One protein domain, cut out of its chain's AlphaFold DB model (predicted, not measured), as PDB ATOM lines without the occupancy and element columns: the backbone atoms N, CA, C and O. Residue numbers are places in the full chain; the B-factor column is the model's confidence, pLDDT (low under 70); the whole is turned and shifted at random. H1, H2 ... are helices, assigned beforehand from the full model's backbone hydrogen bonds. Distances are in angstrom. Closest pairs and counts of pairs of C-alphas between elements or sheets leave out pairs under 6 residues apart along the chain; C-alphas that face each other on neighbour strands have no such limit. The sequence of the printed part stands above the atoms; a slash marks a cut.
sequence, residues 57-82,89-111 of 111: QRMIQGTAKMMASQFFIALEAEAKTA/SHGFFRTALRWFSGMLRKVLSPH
ATOM      1  N   GLN A  57      30.747 323.365  54.582       76.50
ATOM      2  CA  GLN A  57      30.388 324.770  54.367       76.50
ATOM      3  C   GLN A  57      31.577 325.735  54.522       76.50
ATOM      4  O   GLN A  57      31.698 326.676  53.743       76.50
ATOM      5  N   ARG A  58      32.499 325.489  55.470       79.38
ATOM      6  CA  ARG A  58      33.687 326.346  55.666       79.38
ATOM      7  C   ARG A  58      34.635 326.346  54.473       79.38
ATOM      8  O   ARG A  58      35.162 327.403  54.138       79.38
ATOM      9  N   MET A  59      34.878 325.189  53.852       81.44
ATOM     10  CA  MET A  59      35.781 325.115  52.701       81.44
ATOM     11  C   MET A  59      35.166 325.857  51.511       81.44
ATOM     12  O   MET A  59      35.836 326.691  50.906       81.44
ATOM     13  N   ILE A  60      33.871 325.639  51.255       79.38
ATOM     14  CA  ILE A  60      33.116 326.340  50.205       79.38
ATOM     15  C   ILE A  60      33.152 327.859  50.432       79.38
ATOM     16  O   ILE A  60      33.492 328.608  49.519       79.38
ATOM     17  N   GLN A  61      32.880 328.323  51.657       78.31
ATOM     18  CA  GLN A  61      32.941 329.746  52.008       78.31
ATOM     19  C   GLN A  61      34.350 330.336  51.845       78.31
ATOM     20  O   GLN A  61      34.495 331.446  51.332       78.31
ATOM     21  N   GLY A  62      35.396 329.607  52.248       82.69
ATOM     22  CA  GLY A  62      36.784 330.047  52.101       82.69
ATOM     23  C   GLY A  62      37.187 330.229  50.637       82.69
ATOM     24  O   GLY A  62      37.737 331.270  50.269       82.69
ATOM     25  N   THR A  63      36.853 329.257  49.785       78.56
ATOM     26  CA  THR A  63      37.104 329.341  48.341       78.56
ATOM     27  C   THR A  63      36.290 330.460  47.693       78.56
ATOM     28  O   THR A  63      36.852 331.235  46.921       78.56
ATOM     29  N   ALA A  64      35.010 330.611  48.048       77.31
ATOM     30  CA  ALA A  64      34.166 331.692  47.540       77.31
ATOM     31  C   ALA A  64      34.734 333.076  47.891       77.31
ATOM     32  O   ALA A  64      34.857 333.930  47.014       77.31
ATOM     33  N   LYS A  65      35.169 333.278  49.144       76.75
ATOM     34  CA  LYS A  65      35.808 334.529  49.580       76.75
ATOM     35  C   LYS A  65      37.092 334.813  48.800       76.75
ATOM     36  O   LYS A  65      37.286 335.938  48.356       76.75
ATOM     37  N   MET A  66      37.941 333.804  48.600       78.38
ATOM     38  CA  MET A  66      39.170 333.950  47.812       78.38
ATOM     39  C   MET A  66      38.869 334.363  46.365       78.38
ATOM     40  O   MET A  66      39.508 335.282  45.854       78.38
ATOM     41  N   MET A  67      37.888 333.726  45.718       73.88
ATOM     42  CA  MET A  67      37.487 334.077  44.351       73.88
ATOM     43  C   MET A  67      36.881 335.482  44.272       73.88
ATOM     44  O   MET A  67      37.227 336.231  43.363       73.88
ATOM     45  N   ALA A  68      36.046 335.874  45.240       73.94
ATOM     46  CA  ALA A  68      35.495 337.227  45.317       73.94
ATOM     47  C   ALA A  68      36.602 338.280  45.489       73.94
ATOM     48  O   ALA A  68      36.616 339.280  44.776       73.94
ATOM     49  N   SER A  69      37.579 338.041  46.372       74.75
ATOM     50  CA  SER A  69      38.739 338.927  46.519       74.75
ATOM     51  C   SER A  69      39.527 339.057  45.214       74.75
ATOM     52  O   SER A  69      39.879 340.167  44.830       74.75
ATOM     53  N   GLN A  70      39.765 337.954  44.502       75.44
ATOM     54  CA  GLN A  70      40.443 337.988  43.202       75.44
ATOM     55  C   GLN A  70      39.640 338.748  42.140       75.44
ATOM     56  O   GLN A  70      40.234 339.497  41.369       75.44
ATOM     57  N   PHE A  71      38.312 338.592  42.123       78.38
ATOM     58  CA  PHE A  71      37.427 339.341  41.233       78.38
ATOM     59  C   PHE A  71      37.530 340.847  41.477       78.38
ATOM     60  O   PHE A  71      37.762 341.585  40.528       78.38
ATOM     61  N   PHE A  72      37.421 341.306  42.727       76.81
ATOM     62  CA  PHE A  72      37.500 342.739  43.025       76.81
ATOM     63  C   PHE A  72      38.888 343.323  42.756       76.81
ATOM     64  O   PHE A  72      38.972 344.427  42.235       76.81
ATOM     65  N   ILE A  73      39.966 342.578  43.022       77.38
ATOM     66  CA  ILE A  73      41.330 342.999  42.661       77.38
ATOM     67  C   ILE A  73      41.462 343.163  41.139       77.38
ATOM     68  O   ILE A  73      42.025 344.149  40.670       77.38
ATOM     69  N   ALA A  74      40.940 342.209  40.363       76.44
ATOM     70  CA  ALA A  74      40.952 342.291  38.905       76.44
ATOM     71  C   ALA A  74      40.072 343.441  38.393       76.44
ATOM     72  O   ALA A  74      40.491 344.177  37.506       76.44
ATOM     73  N   LEU A  75      38.889 343.631  38.983       74.62
ATOM     74  CA  LEU A  75      37.973 344.717  38.646       74.62
ATOM     75  C   LEU A  75      38.588 346.083  38.951       74.62
ATOM     76  O   LEU A  75      38.461 346.986  38.141       74.62
ATOM     77  N   GLU A  76      39.266 346.243  40.088       72.00
ATOM     78  CA  GLU A  76      39.955 347.485  40.443       72.00
ATOM     79  C   GLU A  76      41.102 347.781  39.471       72.00
ATOM     80  O   GLU A  76      41.290 348.931  39.074       72.00
ATOM     81  N   ALA A  77      41.843 346.749  39.056       71.69
ATOM     82  CA  ALA A  77      42.886 346.892  38.049       71.69
ATOM     83  C   ALA A  77      42.308 347.331  36.694       71.69
ATOM     84  O   ALA A  77      42.803 348.289  36.109       71.69
ATOM     85  N   GLU A  78      41.233 346.696  36.225       72.44
ATOM     86  CA  GLU A  78      40.554 347.073  34.976       72.44
ATOM     87  C   GLU A  78      39.904 348.463  35.068       72.44
ATOM     88  O   GLU A  78      40.072 349.287  34.177       72.44
ATOM     89  N   ALA A  79      39.228 348.782  36.176       70.62
ATOM     90  CA  ALA A  79      38.557 350.067  36.377       70.62
ATOM     91  C   ALA A  79      39.536 351.249  36.474       70.62
ATOM     92  O   ALA A  79      39.197 352.359  36.066       70.62
ATOM     93  N   LYS A  80      40.752 351.028  36.994       65.81
ATOM     94  CA  LYS A  80      41.833 352.031  36.989       65.81
ATOM     95  C   LYS A  80      42.476 352.196  35.615       65.81
ATOM     96  O   LYS A  80      43.077 353.237  35.352       65.81
ATOM     97  N   THR A  81      42.340 351.204  34.740       53.66
ATOM     98  CA  THR A  81      42.924 351.240  33.404       53.66
ATOM     99  C   THR A  81      41.914 351.833  32.426       53.66
ATOM    100  O   THR A  81      41.178 351.131  31.735       53.66
ATOM    101  N   ALA A  82      41.866 353.163  32.347       49.97
ATOM    102  CA  ALA A  82      41.189 353.833  31.245       49.97
ATOM    103  C   ALA A  82      41.910 353.479  29.932       49.97
ATOM    104  O   ALA A  82      42.986 353.994  29.658       49.97
ATOM    105  N   SER A  89      48.527 340.342  35.208       59.50
ATOM    106  CA  SER A  89      48.380 338.892  35.304       59.50
ATOM    107  C   SER A  89      49.002 338.398  36.614       59.50
ATOM    108  O   SER A  89      50.208 338.143  36.691       59.50
ATOM    109  N   HIS A  90      48.174 338.181  37.637       55.81
ATOM    110  CA  HIS A  90      48.564 337.386  38.797       55.81
ATOM    111  C   HIS A  90      48.796 335.936  38.341       55.81
ATOM    112  O   HIS A  90      47.875 335.130  38.201       55.81
ATOM    113  N   GLY A  91      50.066 335.600  38.095       59.84
ATOM    114  CA  GLY A  91      50.549 334.320  37.564       59.84
ATOM    115  C   GLY A  91      50.317 333.093  38.458       59.84
ATOM    116  O   GLY A  91      50.868 332.025  38.181       59.84
ATOM    117  N   PHE A  92      49.500 333.203  39.507       62.22
ATOM    118  CA  PHE A  92      49.199 332.101  40.418       62.22
ATOM    119  C   PHE A  92      48.378 330.999  39.735       62.22
ATOM    120  O   PHE A  92      48.773 329.836  39.783       62.22
ATOM    121  N   PHE A  93      47.304 331.343  39.010       65.06
ATOM    122  CA  PHE A  93      46.470 330.340  38.329       65.06
ATOM    123  C   PHE A  93      47.237 329.567  37.261       65.06
ATOM    124  O   PHE A  93      47.118 328.350  37.189       65.06
ATOM    125  N   ARG A  94      48.078 330.240  36.465       66.62
ATOM    126  CA  ARG A  94      48.885 329.573  35.426       66.62
ATOM    127  C   ARG A  94      49.903 328.614  36.036       66.62
ATOM    128  O   ARG A  94      50.134 327.534  35.497       66.62
ATOM    129  N   THR A  95      50.481 328.988  37.175       68.06
ATOM    130  CA  THR A  95      51.467 328.158  37.877       68.06
ATOM    131  C   THR A  95      50.799 326.959  38.555       68.06
ATOM    132  O   THR A  95      51.282 325.834  38.413       68.06
ATOM    133  N   ALA A  96      49.645 327.167  39.195       71.19
ATOM    134  CA  ALA A  96      48.852 326.111  39.821       71.19
ATOM    135  C   ALA A  96      48.291 325.114  38.791       71.19
ATOM    136  O   ALA A  96      48.414 323.902  38.970       71.19
ATOM    137  N   LEU A  97      47.759 325.604  37.665       75.50
ATOM    138  CA  LEU A  97      47.220 324.763  36.594       75.50
ATOM    139  C   LEU A  97      48.316 323.907  35.941       75.50
ATOM    140  O   LEU A  97      48.092 322.737  35.633       75.50
ATOM    141  N   ARG A  98      49.528 324.458  35.783       74.25
ATOM    142  CA  ARG A  98      50.679 323.724  35.238       74.25
ATOM    143  C   ARG A  98      51.081 322.562  36.146       74.25
ATOM    144  O   ARG A  98      51.297 321.459  35.648       74.25
ATOM    145  N   TRP A  99      51.107 322.774  37.461       71.19
ATOM    146  CA  TRP A  99      51.384 321.709  38.428       71.19
ATOM    147  C   TRP A  99      50.271 320.647  38.461       71.19
ATOM    148  O   TRP A  99      50.557 319.451  38.400       71.19
ATOM    149  N   PHE A 100      49.001 321.070  38.436       77.06
ATOM    150  CA  PHE A 100      47.846 320.166  38.423       77.06
ATOM    151  C   PHE A 100      47.784 319.307  37.147       77.06
ATOM    152  O   PHE A 100      47.548 318.102  37.215       77.06
ATOM    153  N   SER A 101      48.101 319.892  35.985       75.25
ATOM    154  CA  SER A 101      48.171 319.169  34.704       75.25
ATOM    155  C   SER A 101      49.263 318.088  34.680       75.25
ATOM    156  O   SER A 101      49.071 317.023  34.092       75.25
ATOM    157  N   GLY A 102      50.390 318.330  35.362       73.31
ATOM    158  CA  GLY A 102      51.476 317.359  35.496       73.31
ATOM    159  C   GLY A 102      51.105 316.182  36.401       73.31
ATOM    160  O   GLY A 102      51.482 315.045  36.117       73.31
ATOM    161  N   MET A 103      50.312 316.430  37.444       73.12
ATOM    162  CA  MET A 103      49.797 315.387  38.335       73.12
ATOM    163  C   MET A 103      48.772 314.491  37.629       73.12
ATOM    164  O   MET A 103      48.858 313.269  37.724       73.12
ATOM    165  N   LEU A 104      47.862 315.087  36.850       72.69
ATOM    166  CA  LEU A 104      46.843 314.363  36.080       72.69
ATOM    167  C   LEU A 104      47.471 313.402  35.063       72.69
ATOM    168  O   LEU A 104      47.048 312.256  34.942       72.69
ATOM    169  N   ARG A 105      48.539 313.842  34.384       71.69
ATOM    170  CA  ARG A 105      49.270 313.008  33.420       71.69
ATOM    171  C   ARG A 105      49.996 311.837  34.092       71.69
ATOM    172  O   ARG A 105      50.125 310.785  33.482       71.69
ATOM    173  N   LYS A 106      50.434 312.002  35.344       65.31
ATOM    174  CA  LYS A 106      51.137 310.960  36.110       65.31
ATOM    175  C   LYS A 106      50.192 309.903  36.700       65.31
ATOM    176  O   LYS A 106      50.624 308.783  36.931       65.31
ATOM    177  N   VAL A 107      48.920 310.242  36.917       67.69
ATOM    178  CA  VAL A 107      47.888 309.319  37.434       67.69
ATOM    179  C   VAL A 107      47.223 308.496  36.316       67.69
ATOM    180  O   VAL A 107      46.711 307.415  36.578       67.69
ATOM    181  N   LEU A 108      47.266 308.967  35.065       68.06
ATOM    182  CA  LEU A 108      46.640 308.319  33.899       68.06
ATOM    183  C   LEU A 108      47.569 307.406  33.072       68.06
ATOM    184  O   LEU A 108      47.146 306.913  32.030       68.06
ATOM    185  N   SER A 109      48.804 307.147  33.518       70.00
ATOM    186  CA  SER A 109      49.695 306.145  32.908       70.00
ATOM    187  C   SER A 109      49.837 304.921  33.823       70.00
ATOM    188  O   SER A 109      50.661 304.959  34.738       70.00
ATOM    189  N   PRO A 110      49.049 303.848  33.617       63.53
ATOM    190  CA  PRO A 110      49.321 302.558  34.237       63.53
ATOM    191  C   PRO A 110      50.505 301.888  33.515       63.53
ATOM    192  O   PRO A 110      50.600 301.961  32.288       63.53
ATOM    193  N   HIS A 111      51.411 301.279  34.283       55.88
ATOM    194  CA  HIS A 111      52.313 300.235  33.788       55.88
ATOM    195  C   HIS A 111      51.566 298.905  33.720       55.88
ATOM    196  O   HIS A 111      50.728 298.674  34.623       55.88
TER     197      HIS A 111
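AT A GLANCE: This is residues 57 to 82 and 89 to 111 of the 111 residues of an uncharacterized protein of Pyrinomonadaceae bacterium (UniProt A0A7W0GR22). Two separate helices, H1 and then H2, make a loose, open V whose arms do not meet at the corner, where the chain is cut. The part is flat, its C-alphas spanning 54 by 32 by 9 A, and extended, with a radius of gyration of the C-alphas of 16.1 A. The printed part has 49 residues with two named helices and no named strand, and its class is all helix.

IN THESE COORDINATES: Find C-alpha 57 at (30.388, 324.770, 54.367); from there H1, residues 57 to 80, runs 34.3 A to C-alpha 80 at (41.833, 352.031, 36.989). Beyond the cut, H2, residues 92 to 107, runs 23.0 A to C-alpha 107 at (47.888, 309.319, 37.434).

HOW THE PARTS SIT: H1 and H2 are apart, with no C-alpha of the one within 8 A of the other. In both, every O i to N i+4 pair is within hydrogen-bond range.

THE WHOLE: Look from Ala 82 to His 111, whose C-alphas are the farthest apart, 54.8 A. Residues 83 to 88 are not printed; C-alphas 82 and 89 are 17.1 A apart. Mean pLDDT of the printed part is 71.2, with residues 80 to 82 and 89 to 95 among those under 70.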